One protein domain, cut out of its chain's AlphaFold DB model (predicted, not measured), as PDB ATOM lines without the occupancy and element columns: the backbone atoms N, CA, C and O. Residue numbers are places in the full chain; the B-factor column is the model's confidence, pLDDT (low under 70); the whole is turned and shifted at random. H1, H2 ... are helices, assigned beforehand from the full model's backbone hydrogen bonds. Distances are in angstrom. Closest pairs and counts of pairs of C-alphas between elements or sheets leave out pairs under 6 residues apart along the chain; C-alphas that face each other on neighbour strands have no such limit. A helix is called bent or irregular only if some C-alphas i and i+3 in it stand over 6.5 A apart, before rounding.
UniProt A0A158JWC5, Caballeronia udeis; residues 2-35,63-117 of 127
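Overview. This is residues 2 to 35 and 63 to 117 of the 127 residues of a protein of Caballeronia udeis (UniProt A0A158JWC5). Picture a loose, open frame of two helical Vs: H1 and H2 make the first, joined at a tight turn, and H3 and H4 make the second, narrower one, joined by residues 90 to 94. The Vs meet where the first residues of H1 reach the middle of H4, while H2 and H3 are the outer arms, with residues 25 to 35 of H2, 63 to 82 of H3 and 111 to 117 of H4 standing free. The printed part has 89 residues, with four named helices in the order H1, H2, H3, H4 and no named strand, and its class is all helix. The whole is loose, with a radius of gyration of the C-alphas of 16.8 A and spans of 41 by 38 by 23 A.

Arrangement. Start at H1, residues 2 to 15, and go on to H2, residues 17 to 35; the two form a helical hairpin. Residues 8 to 12 of H1 touch residues 17 to 20 of H2, with the closest C-alphas, those of Gly 12 and Ala 20, 5.2 A apart. Their lines stand at a steep tilt of 40 degrees, opposite ways. Return to residues 2 to 6 of H1, which touch residues 103 to 107 of H4, residues 95 to 117. The closest C-alphas there, those of Leu 2 and Thr 106, are 6.4 A apart, at a shallow tilt of 19 degrees, opposite ways. Look next at H3, residues 63 to 89, which is close to H4 but not clearly touching it; the closest C-alphas, those of Leu 87 and Ile 98, are 7.6 A apart. These two stand at a shallow tilt of 21 degrees, opposite ways. H1 and H3, H2 and H4, and H2 and H3 are apart. Of the O i to N i+4 pairs, 9 of 10 are within hydrogen-bond range in H1, 13 of 15 in H2, 20 of 23 in H3 and 17 of 19 in H4.

Along the chain. Find C-alpha 2 at (28.457, -13.064, 85.544); from there H1 runs 20.3 A to C-alpha 15. H2 runs 27.3 A from C-alpha 17 to C-alpha 35. Find C-alpha 63 at (57.080, -12.229, 73.077), where H3, the longest helix, sets out on 38.9 A to C-alpha 89. H3 has a kink of 35 degrees near residue 82 and is irregular, with C-alphas 81 and 84 at 7.3 A. H4 runs 34.1 A from C-alpha 95 to C-alpha 117 at (34.827, -12.422, 68.194).

Size, cuts and confidence. The two C-alphas farthest apart, those of Gly 33 and Val 90, are 46.5 A apart. Residues 36 to 62 are not printed, and C-alphas 35 and 63 are 33.8 A apart across this cut, which lies in the link from H2 to H3. The links from H1 to H2 and from H3 to H4 are tight. The mean pLDDT of the printed part is 79.7; look at residue 2 and residues 84 to 99 for values under 70.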
ATOM      1  N   LEU A   2      29.665 -13.912  85.438       61.22
ATOM      2  CA  LEU A   2      28.457 -13.064  85.544       61.22
ATOM      3  C   LEU A   2      27.581 -13.356  86.775       61.22
ATOM      4  O   LEU A   2      27.278 -12.452  87.538       61.22
ATOM      5  N   VAL A   3      27.212 -14.623  86.990       71.38
ATOM      6  CA  VAL A   3      26.328 -15.006  88.107       71.38
ATOM      7  C   VAL A   3      27.114 -15.166  89.410       71.38
ATOM      8  O   VAL A   3      26.732 -14.615  90.433       71.38
ATOM      9  N   GLY A   4      28.250 -15.868  89.364       70.19
ATOM     10  CA  GLY A   4      29.020 -16.204  90.569       70.19
ATOM     11  C   GLY A   4      29.582 -15.000  91.332       70.19
ATOM     12  O   GLY A   4      29.586 -15.022  92.556       70.19
ATOM     13  N   GLY A   5      30.018 -13.937  90.645       70.19
ATOM     14  CA  GLY A   5      30.547 -12.745  91.323       70.19
ATOM     15  C   GLY A   5      29.472 -11.969  92.089       70.19
ATOM     16  O   GLY A   5      29.697 -11.554  93.221       70.19
ATOM     17  N   TRP A   6      28.287 -11.820  91.494       71.94
ATOM     18  CA  TRP A   6      27.167 -11.111  92.115       71.94
ATOM     19  C   TRP A   6      26.493 -11.951  93.208       71.94
ATOM     20  O   TRP A   6      26.235 -11.449  94.298       71.94
ATOM     21  N   ALA A   7      26.301 -13.252  92.958       73.44
ATOM     22  CA  ALA A   7      25.795 -14.194  93.955       73.44
ATOM     23  C   ALA A   7      26.724 -14.282  95.178       73.44
ATOM     24  O   ALA A   7      26.257 -14.179  96.307       73.44
ATOM     25  N   GLY A   8      28.042 -14.376  94.969       72.94
ATOM     26  CA  GLY A   8      29.015 -14.410  96.062       72.94
ATOM     27  C   GLY A   8      29.024 -13.133  96.908       72.94
ATOM     28  O   GLY A   8      29.128 -13.216  98.130       72.94
ATOM     29  N   ALA A   9      28.858 -11.960  96.286       71.88
ATOM     30  CA  ALA A   9      28.740 -10.692  97.007       71.88
ATOM     31  C   ALA A   9      27.458 -10.626  97.855       71.88
ATOM     32  O   ALA A   9      27.528 -10.266  99.026       71.88
ATOM     33  N   LEU A  10      26.310 -11.038  97.305       74.81
ATOM     34  CA  LEU A  10      25.034 -11.079  98.033       74.81
ATOM     35  C   LEU A  10      25.056 -12.050  99.218       74.81
ATOM     36  O   LEU A  10      24.555 -11.736 100.300       74.81
ATOM     37  N   ILE A  11      25.644 -13.230  99.022       79.69
ATOM     38  CA  ILE A  11      25.757 -14.262 100.059       79.69
ATOM     39  C   ILE A  11      26.758 -13.827 101.130       79.69
ATOM     40  O   ILE A  11      26.514 -14.036 102.317       79.69
ATOM     41  N   GLY A  12      27.842 -13.158 100.733       77.88
ATOM     42  CA  GLY A  12      28.795 -12.548 101.653       77.88
ATOM     43  C   GLY A  12      28.186 -11.433 102.508       77.88
ATOM     44  O   GLY A  12      28.506 -11.355 103.692       77.88
ATOM     45  N   ASP A  13      27.296 -10.620 101.936       75.75
ATOM     46  CA  ASP A  13      26.601  -9.533 102.641       75.75
ATOM     47  C   ASP A  13      25.517 -10.067 103.597       75.75
ATOM     48  O   ASP A  13      25.407  -9.620 104.736       75.75
ATOM     49  N   SER A  14      24.768 -11.095 103.180       79.19
ATOM     50  CA  SER A  14      23.642 -11.640 103.961       79.19
ATOM     51  C   SER A  14      24.057 -12.667 105.025       79.19
ATOM     52  O   SER A  14      23.478 -12.714 106.107       79.19
ATOM     53  N   PHE A  15      25.045 -13.514 104.722       77.88
ATOM     54  CA  PHE A  15      25.443 -14.663 105.553       77.88
ATOM     55  C   PHE A  15      26.914 -14.616 105.992       77.88
ATOM     56  O   PHE A  15      27.414 -15.541 106.639       77.88
ATOM     57  N   GLY A  16      27.615 -13.528 105.668       81.81
ATOM     58  CA  GLY A  16      29.023 -13.339 105.980       81.81
ATOM     59  C   GLY A  16      29.958 -14.046 104.999       81.81
ATOM     60  O   GLY A  16      29.630 -15.038 104.345       81.81
ATOM     61  N   TRP A  17      31.196 -13.557 104.935       82.12
ATOM     62  CA  TRP A  17      32.213 -14.034 103.994       82.12
ATOM     63  C   TRP A  17      32.456 -15.551 104.074       82.12
ATOM     64  O   TRP A  17      32.635 -16.200 103.047       82.12
ATOM     65  N   ARG A  18      32.397 -16.152 105.272       89.81
ATOM     66  CA  ARG A  18      32.625 -17.598 105.472       89.81
ATOM     67  C   ARG A  18      31.649 -18.465 104.675       89.81
ATOM     68  O   ARG A  18      32.066 -19.499 104.162       89.81
ATOM     69  N   ALA A  19      30.387 -18.044 104.558       84.12
ATOM     70  CA  ALA A  19      29.379 -18.760 103.782       84.12
ATOM     71  C   ALA A  19      29.697 -18.709 102.280       84.12
ATOM     72  O   ALA A  19      29.724 -19.750 101.628       84.12
ATOM     73  N   ALA A  20      30.057 -17.531 101.759       82.69
ATOM     74  CA  ALA A  20      30.441 -17.356 100.356       82.69
ATOM     75  C   ALA A  20      31.684 -18.190  99.974       82.69
ATOM     76  O   ALA A  20      31.719 -18.828  98.918       82.69
ATOM     77  N   PHE A  21      32.696 -18.246 100.849       85.12
ATOM     78  CA  PHE A  21      33.866 -19.107 100.630       85.12
ATOM     79  C   PHE A  21      33.528 -20.598 100.741       85.12
ATOM     80  O   PHE A  21      34.035 -21.389  99.947       85.12
ATOM     81  N   GLY A  22      32.671 -20.984 101.689       87.50
ATOM     82  CA  GLY A  22      32.223 -22.369 101.850       87.50
ATOM     83  C   GLY A  22      31.477 -22.893 100.622       87.50
ATOM     84  O   GLY A  22      31.773 -23.987 100.145       87.50
ATOM     85  N   GLU A  23      30.570 -22.095 100.056       83.94
ATOM     86  CA  GLU A  23      29.860 -22.442  98.821       83.94
ATOM     87  C   GLU A  23      30.814 -22.546  97.627       83.94
ATOM     88  O   GLU A  23      30.768 -23.515  96.868       83.94
ATOM     89  N   THR A  24      31.741 -21.593  97.500       85.31
ATOM     90  CA  THR A  24      32.756 -21.619  96.439       85.31
ATOM     91  C   THR A  24      33.624 -22.878  96.528       85.31
ATOM     92  O   THR A  24      33.928 -23.495  95.502       85.31
ATOM     93  N   LEU A  25      33.995 -23.295  97.744       88.31
ATOM     94  CA  LEU A  25      34.743 -24.527  97.990       88.31
ATOM     95  C   LEU A  25      33.931 -25.764  97.585       88.31
ATOM     96  O   LEU A  25      34.450 -26.628  96.879       88.31
ATOM     97  N   ALA A  26      32.661 -25.833  97.989       89.31
ATOM     98  CA  ALA A  26      31.775 -26.942  97.650       89.31
ATOM     99  C   ALA A  26      31.605 -27.081  96.128       89.31
ATOM    100  O   ALA A  26      31.807 -28.164  95.577       89.31
ATOM    101  N   LEU A  27      31.327 -25.976  95.430       87.00
ATOM    102  CA  LEU A  27      31.206 -25.959  93.970       87.00
ATOM    103  C   LEU A  27      32.508 -26.383  93.279       87.00
ATOM    104  O   LEU A  27      32.475 -27.169  92.331       87.00
ATOM    105  N   SER A  28      33.654 -25.912  93.778       87.38
ATOM    106  CA  SER A  28      34.970 -26.266  93.231       87.38
ATOM    107  C   SER A  28      35.318 -27.743  93.421       87.38
ATOM    108  O   SER A  28      36.030 -28.299  92.592       87.38
ATOM    109  N   ALA A  29      34.815 -28.391  94.476       90.12
ATOM    110  CA  ALA A  29      34.997 -29.825  94.698       90.12
ATOM    111  C   ALA A  29      34.052 -30.678  93.831       90.12
ATOM    112  O   ALA A  29      34.453 -31.724  93.319       90.12
ATOM    113  N   VAL A  30      32.811 -30.226  93.628       90.50
ATOM    114  CA  VAL A  30      31.804 -30.952  92.832       90.50
ATOM    115  C   VAL A  30      32.095 -30.872  91.334       90.50
ATOM    116  O   VAL A  30      31.943 -31.870  90.632       90.50
ATOM    117  N   ALA A  31      32.538 -29.715  90.837       88.62
ATOM    118  CA  ALA A  31      32.804 -29.490  89.416       88.62
ATOM    119  C   ALA A  31      33.722 -30.550  88.764       88.62
ATOM    120  O   ALA A  31      33.310 -31.116  87.750       88.62
ATOM    121  N   PRO A  32      34.906 -30.891  89.311       85.44
ATOM    122  CA  PRO A  32      35.759 -31.925  88.730       85.44
ATOM    123  C   PRO A  32      35.122 -33.315  88.808       85.44
ATOM    124  O   PRO A  32      35.240 -34.086  87.860       85.44
ATOM    125  N   GLY A  33      34.391 -33.629  89.884       87.94
ATOM    126  CA  GLY A  33      33.643 -34.887  89.987       87.94
ATOM    127  C   GLY A  33      32.586 -35.016  88.888       87.94
ATOM    128  O   GLY A  33      32.510 -36.039  88.210       87.94
ATOM    129  N   ALA A  34      31.827 -33.945  88.647       86.06
ATOM    130  CA  ALA A  34      30.856 -33.873  87.563       86.06
ATOM    131  C   ALA A  34      31.531 -33.961  86.186       86.06
ATOM    132  O   ALA A  34      31.034 -34.667  85.314       86.06
ATOM    133  N   GLN A  35      32.680 -33.307  85.991       86.06
ATOM    134  CA  GLN A  35      33.445 -33.398  84.746       86.06
ATOM    135  C   GLN A  35      33.910 -34.829  84.471       86.06
ATOM    136  O   GLN A  35      33.754 -35.296  83.350       86.06
ATOM    137  N   LYS A  63      56.541 -13.234  72.136       87.19
ATOM    138  CA  LYS A  63      57.080 -12.229  73.077       87.19
ATOM    139  C   LYS A  63      56.311 -10.913  73.028       87.19
ATOM    140  O   LYS A  63      55.983 -10.365  74.073       87.19
ATOM    141  N   VAL A  64      56.013 -10.414  71.826       90.81
ATOM    142  CA  VAL A  64      55.236  -9.174  71.656       90.81
ATOM    143  C   VAL A  64      53.818  -9.346  72.196       90.81
ATOM    144  O   VAL A  64      53.351  -8.480  72.928       90.81
ATOM    145  N   GLY A  65      53.158 -10.469  71.897       89.00
ATOM    146  CA  GLY A  65      51.833 -10.777  72.438       89.00
ATOM    147  C   GLY A  65      51.833 -10.860  73.965       89.00
ATOM    148  O   GLY A  65      50.979 -10.258  74.607       89.00
ATOM    149  N   LEU A  66      52.829 -11.528  74.550       90.06
ATOM    150  CA  LEU A  66      52.976 -11.657  75.998       90.06
ATOM    151  C   LEU A  66      53.223 -10.301  76.669       90.06
ATOM    152  O   LEU A  66      52.585  -9.995  77.671       90.06
ATOM    153  N   LEU A  67      54.106  -9.472  76.102       93.06
ATOM    154  CA  LEU A  67      54.393  -8.137  76.624       93.06
ATOM    155  C   LEU A  67      53.158  -7.231  76.526       93.06
ATOM    156  O   LEU A  67      52.814  -6.552  77.489       93.06
ATOM    157  N   ALA A  68      52.461  -7.255  75.387       92.56
ATOM    158  CA  ALA A  68      51.226  -6.503  75.196       92.56
ATOM    159  C   ALA A  68      50.155  -6.930  76.209       92.56
ATOM    160  O   ALA A  68      49.564  -6.077  76.866       92.56
ATOM    161  N   MET A  69      49.964  -8.241  76.392       91.62
ATOM    162  CA  MET A  69      49.040  -8.799  77.380       91.62
ATOM    163  C   MET A  69      49.432  -8.382  78.803       91.62
ATOM    164  O   MET A  69      48.571  -7.978  79.577       91.62
ATOM    165  N   PHE A  70      50.725  -8.421  79.135       92.50
ATOM    166  CA  PHE A  70      51.245  -8.005  80.435       92.50
ATOM    167  C   PHE A  70      50.940  -6.533  80.731       92.50
ATOM    168  O   PHE A  70      50.422  -6.225  81.803       92.50
ATOM    169  N   PHE A  71      51.206  -5.631  79.782       94.31
ATOM    170  CA  PHE A  71      50.895  -4.208  79.939       94.31
ATOM    171  C   PHE A  71      49.386  -3.954  80.020       94.31
ATOM    172  O   PHE A  71      48.955  -3.203  80.895       94.31
ATOM    173  N   LEU A  72      48.583  -4.607  79.170       92.00
ATOM    174  CA  LEU A  72      47.122  -4.491  79.212       92.00
ATOM    175  C   LEU A  72      46.568  -4.938  80.565       92.00
ATOM    176  O   LEU A  72      45.810  -4.203  81.191       92.00
ATOM    177  N   LEU A  73      46.966  -6.125  81.031       89.62
ATOM    178  CA  LEU A  73      46.519  -6.674  82.308       89.62
ATOM    179  C   LEU A  73      46.982  -5.788  83.465       89.62
ATOM    180  O   LEU A  73      46.182  -5.476  84.338       89.62
ATOM    181  N   SER A  74      48.233  -5.330  83.457       90.00
ATOM    182  CA  SER A  74      48.761  -4.460  84.515       90.00
ATOM    183  C   SER A  74      47.995  -3.138  84.600       90.00
ATOM    184  O   SER A  74      47.597  -2.734  85.691       90.00
ATOM    185  N   GLY A  75      47.724  -2.493  83.461       87.56
ATOM    186  CA  GLY A  75      46.903  -1.282  83.412       87.56
ATOM    187  C   GLY A  75      45.461  -1.533  83.867       87.56
ATOM    188  O   GLY A  75      44.917  -0.762  84.663       87.56
ATOM    189  N   GLN A  76      44.867  -2.646  83.428       87.56
ATOM    190  CA  GLN A  76      43.511  -3.044  83.801       87.56
ATOM    191  C   GLN A  76      43.389  -3.285  85.309       87.56
ATOM    192  O   GLN A  76      42.531  -2.694  85.959       87.56
ATOM    193  N   PHE A  77      44.249  -4.134  85.878       83.19
ATOM    194  CA  PHE A  77      44.217  -4.484  87.298       83.19
ATOM    195  C   PHE A  77      44.623  -3.315  88.190       83.19
ATOM    196  O   PHE A  77      44.012  -3.122  89.243       83.19
ATOM    197  N   GLY A  78      45.592  -2.503  87.760       85.06
ATOM    198  CA  GLY A  78      45.948  -1.265  88.445       85.06
ATOM    199  C   GLY A  78      44.739  -0.341  88.569       85.06
ATOM    200  O   GLY A  78      44.386   0.062  89.673       85.06
ATOM    201  N   THR A  79      44.032  -0.093  87.467       81.25
ATOM    202  CA  THR A  79      42.820   0.744  87.466       81.25
ATOM    203  C   THR A  79      41.687   0.119  88.286       81.25
ATOM    204  O   THR A  79      41.059   0.794  89.101       81.25
ATOM    205  N   TYR A  80      41.444  -1.183  88.117       74.94
ATOM    206  CA  TYR A  80      40.363  -1.902  88.793       74.94
ATOM    207  C   TYR A  80      40.526  -1.919  90.320       74.94
ATOM    208  O   TYR A  80      39.540  -1.819  91.047       74.94
ATOM    209  N   THR A  81      41.763  -1.974  90.816       78.56
ATOM    210  CA  THR A  81      42.059  -1.952  92.258       78.56
ATOM    211  C   THR A  81      41.602  -0.646  92.915       78.56
ATOM    212  O   THR A  81      41.101  -0.662  94.038       78.56
ATOM    213  N   TYR A  82      41.719   0.482  92.211       75.75
ATOM    214  CA  TYR A  82      41.355   1.800  92.740       75.75
ATOM    215  C   TYR A  82      39.948   2.255  92.365       75.75
ATOM    216  O   TYR A  82      39.499   3.279  92.875       75.75
ATOM    217  N   VAL A  83      39.233   1.502  91.525       71.50
ATOM    218  CA  VAL A  83      37.893   1.869  91.050       71.50
ATOM    219  C   VAL A  83      36.953   2.148  92.224       71.50
ATOM    220  O   VAL A  83      36.395   3.236  92.308       71.50
ATOM    221  N   THR A  84      36.848   1.245  93.200       66.06
ATOM    222  CA  THR A  84      35.932   1.428  94.336       66.06
ATOM    223  C   THR A  84      36.353   2.593  95.229       66.06
ATOM    224  O   THR A  84      35.515   3.396  95.634       66.06
ATOM    225  N   PHE A  85      37.655   2.726  95.505       67.38
ATOM    226  CA  PHE A  85      38.175   3.822  96.323       67.38
ATOM    227  C   PHE A  85      37.909   5.186  95.674       67.38
ATOM    228  O   PHE A  85      37.469   6.110  96.358       67.38
ATOM    229  N   PHE A  86      38.119   5.291  94.359       68.00
ATOM    230  CA  PHE A  86      37.836   6.485  93.566       68.00
ATOM    231  C   PHE A  86      36.335   6.802  93.543       68.00
ATOM    232  O   PHE A  86      35.946   7.943  93.802       68.00
ATOM    233  N   LEU A  87      35.489   5.788  93.319       67.12
ATOM    234  CA  LEU A  87      34.036   5.960  93.266       67.12
ATOM    235  C   LEU A  87      33.451   6.524  94.575       67.12
ATOM    236  O   LEU A  87      32.559   7.378  94.533       67.12
ATOM    237  N   VAL A  88      33.985   6.086  95.717       65.88
ATOM    238  CA  VAL A  88      33.543   6.515  97.053       65.88
ATOM    239  C   VAL A  88      34.154   7.859  97.461       65.88
ATOM    240  O   VAL A  88      33.418   8.765  97.843       65.88
ATOM    241  N   ASN A  89      35.481   8.013  97.383       64.56
ATOM    242  CA  ASN A  89      36.176   9.165  97.980       64.56
ATOM    243  C   ASN A  89      36.249  10.392  97.069       64.56
ATOM    244  O   ASN A  89      36.346  11.507  97.573       64.56
ATOM    245  N   VAL A  90      36.233  10.208  95.745       63.97
ATOM    246  CA  VAL A  90      36.395  11.317  94.790       63.97
ATOM    247  C   VAL A  90      35.055  11.725  94.184       63.97
ATOM    248  O   VAL A  90      34.788  12.914  94.044       63.97
ATOM    249  N   SER A  91      34.187  10.761  93.859       61.78
ATOM    250  CA  SER A  91      32.884  11.036  93.232       61.78
ATOM    251  C   SER A  91      31.677  10.997  94.176       61.78
ATOM    252  O   SER A  91      30.586  11.370  93.754       61.78
ATOM    253  N   GLY A  92      31.838  10.574  95.436       61.47
ATOM    254  CA  GLY A  92      30.768  10.626  96.442       61.47
ATOM    255  C   GLY A  92      29.560   9.722  96.154       61.47
ATOM    256  O   GLY A  92      28.459  10.000  96.630       61.47
ATOM    257  N   PHE A  93      29.729   8.654  95.365       63.28
ATOM    258  CA  PHE A  93      28.636   7.730  95.058       63.28
ATOM    259  C   PHE A  93      28.280   6.860  96.275       63.28
ATOM    260  O   PHE A  93      29.146   6.234  96.883       63.28
ATOM    261  N   GLY A  94      26.985   6.778  96.600       63.28
ATOM    262  CA  GLY A  94      26.466   5.872  97.630       63.28
ATOM    263  C   GLY A  94      26.581   4.395  97.226       63.28
ATOM    264  O   GLY A  94      26.532   4.060  96.040       63.28
ATOM    265  N   GLY A  95      26.694   3.496  98.214       62.91
ATOM    266  CA  GLY A  95      26.942   2.059  98.003       62.91
ATOM    267  C   GLY A  95      25.973   1.364  97.035       62.91
ATOM    268  O   GLY A  95      26.376   0.469  96.298       62.91
ATOM    269  N   GLN A  96      24.725   1.832  96.947       64.06
ATOM    270  CA  GLN A  96      23.719   1.299  96.022       64.06
ATOM    271  C   GLN A  96      24.081   1.516  94.540       64.06
ATOM    272  O   GLN A  96      23.834   0.641  93.710       64.06
ATOM    273  N   THR A  97      24.717   2.639  94.199       65.88
ATOM    274  CA  THR A  97      25.152   2.926  92.823       65.88
ATOM    275  C   THR A  97      26.342   2.055  92.420       65.88
ATOM    276  O   THR A  97      26.419   1.598  91.283       65.88
ATOM    277  N   ILE A  98      27.236   1.740  93.362       66.50
ATOM    278  CA  ILE A  98      28.378   0.840  93.134       66.50
ATOM    279  C   ILE A  98      27.884  -0.581  92.831       66.50
ATOM    280  O   ILE A  98      28.350  -1.211  91.877       66.50
ATOM    281  N   SER A  99      26.875  -1.050  93.571       65.19
ATOM    282  CA  SER A  99      26.233  -2.349  93.343       65.19
ATOM    283  C   SER A  99      25.543  -2.469  91.978       65.19
ATOM    284  O   SER A  99      25.425  -3.579  91.465       65.19
ATOM    285  N   LEU A 100      25.119  -1.352  91.370       70.00
ATOM    286  CA  LEU A 100      24.563  -1.299  90.007       70.00
ATOM    287  C   LEU A 100      25.646  -1.200  88.921       70.00
ATOM    288  O   LEU A 100      25.485  -1.750  87.833       70.00
ATOM    289  N   ILE A 101      26.774  -0.547  89.203       73.75
ATOM    290  CA  ILE A 101      27.869  -0.378  88.234       73.75
ATOM    291  C   ILE A 101      28.635  -1.688  87.999       73.75
ATOM    292  O   ILE A 101      29.008  -1.978  86.861       73.75
ATOM    293  N   LEU A 102      28.840  -2.508  89.036       71.94
ATOM    294  CA  LEU A 102      29.519  -3.809  88.915       71.94
ATOM    295  C   LEU A 102      28.883  -4.758  87.875       71.94
ATOM    296  O   LEU A 102      29.608  -5.259  87.010       71.94
ATOM    297  N   PRO A 103      27.558  -5.015  87.898       72.94
ATOM    298  CA  PRO A 103      26.924  -5.847  86.882       72.94
ATOM    299  C   PRO A 103      27.002  -5.203  85.492       72.94
ATOM    300  O   PRO A 103      27.320  -5.907  84.532       72.94
ATOM    301  N   CYS A 104      26.833  -3.879  85.369       80.75
ATOM    302  CA  CYS A 104      27.021  -3.175  84.093       80.75
ATOM    303  C   CYS A 104      28.429  -3.374  83.516       80.75
ATOM    304  O   CYS A 104      28.559  -3.685  82.333       80.75
ATOM    305  N   TYR A 105      29.476  -3.275  84.338       78.62
ATOM    306  CA  TYR A 105      30.853  -3.537  83.913       78.62
ATOM    307  C   TYR A 105      31.010  -4.954  83.342       78.62
ATOM    308  O   TYR A 105      31.568  -5.137  82.257       78.62
ATOM    309  N   THR A 106      30.457  -5.962  84.020       80.19
ATOM    310  CA  THR A 106      30.522  -7.347  83.529       80.19
ATOM    311  C   THR A 106      29.711  -7.578  82.248       80.19
ATOM    312  O   THR A 106      30.164  -8.319  81.374       80.19
ATOM    313  N   LEU A 107      28.560  -6.915  82.090       85.56
ATOM    314  CA  LEU A 107      27.755  -6.963  80.864       85.56
ATOM    315  C   LEU A 107      28.480  -6.326  79.675       85.56
ATOM    316  O   LEU A 107      28.499  -6.903  78.589       85.56
ATOM    317  N   ILE A 108      29.125  -5.176  79.881       86.69
ATOM    318  CA  ILE A 108      29.924  -4.511  78.842       86.69
ATOM    319  C   ILE A 108      31.082  -5.416  78.409       86.69
ATOM    320  O   ILE A 108      31.298  -5.601  77.211       86.69
ATOM    321  N   GLY A 109      31.787  -6.036  79.362       83.56
ATOM    322  CA  GLY A 109      32.856  -6.991  79.059       83.56
ATOM    323  C   GLY A 109      32.369  -8.200  78.250       83.56
ATOM    324  O   GLY A 109      33.038  -8.623  77.306       83.56
ATOM    325  N   LEU A 110      31.180  -8.724  78.567       85.75
ATOM    326  CA  LEU A 110      30.555  -9.811  77.813       85.75
ATOM    327  C   LEU A 110      30.256  -9.397  76.366       85.75
ATOM    328  O   LEU A 110      30.651 -10.095  75.433       85.75
ATOM    329  N   LEU A 111      29.578  -8.261  76.184       90.56
ATOM    330  CA  LEU A 111      29.237  -7.735  74.861       90.56
ATOM    331  C   LEU A 111      30.496  -7.471  74.030       90.56
ATOM    332  O   LEU A 111      30.554  -7.862  72.866       90.56
ATOM    333  N   GLY A 112      31.528  -6.887  74.643       85.06
ATOM    334  CA  GLY A 112      32.820  -6.661  74.000       85.06
ATOM    335  C   GLY A 112      33.459  -7.951  73.482       85.06
ATOM    336  O   GLY A 112      34.004  -7.960  72.380       85.06
ATOM    337  N   ASN A 113      33.336  -9.059  74.219       87.50
ATOM    338  CA  ASN A 113      33.872 -10.352  73.796       87.50
ATOM    339  C   ASN A 113      33.155 -10.891  72.542       87.50
ATOM    340  O   ASN A 113      33.806 -11.294  71.578       87.50
ATOM    341  N   PHE A 114      31.820 -10.807  72.501       88.62
ATOM    342  CA  PHE A 114      31.039 -11.200  71.320       88.62
ATOM    343  C   PHE A 114      31.333 -10.323  70.102       88.62
ATOM    344  O   PHE A 114      31.519 -10.845  69.003       88.62
ATOM    345  N   VAL A 115      31.411  -9.002  70.291       90.69
ATOM    346  CA  VAL A 115      31.720  -8.059  69.206       90.69
ATOM    347  C   VAL A 115      33.120  -8.318  68.657       90.69
ATOM    348  O   VAL A 115      33.285  -8.442  67.446       90.69
ATOM    349  N   CYS A 116      34.125  -8.464  69.522       86.56
ATOM    350  CA  CYS A 116      35.494  -8.735  69.093       86.56
ATOM    351  C   CYS A 116      35.591 -10.081  68.356       86.56
ATOM    352  O   CYS A 116      36.188 -10.153  67.281       86.56
ATOM    353  N   GLY A 117      34.921 -11.123  68.862       84.69
ATOM    354  CA  GLY A 117      34.827 -12.422  68.194       84.69
ATOM    355  C   GLY A 117      34.181 -12.340  66.805       84.69
ATOM    356  O   GLY A 117      34.708 -12.908  65.849       84.69
TER     357      GLY A 117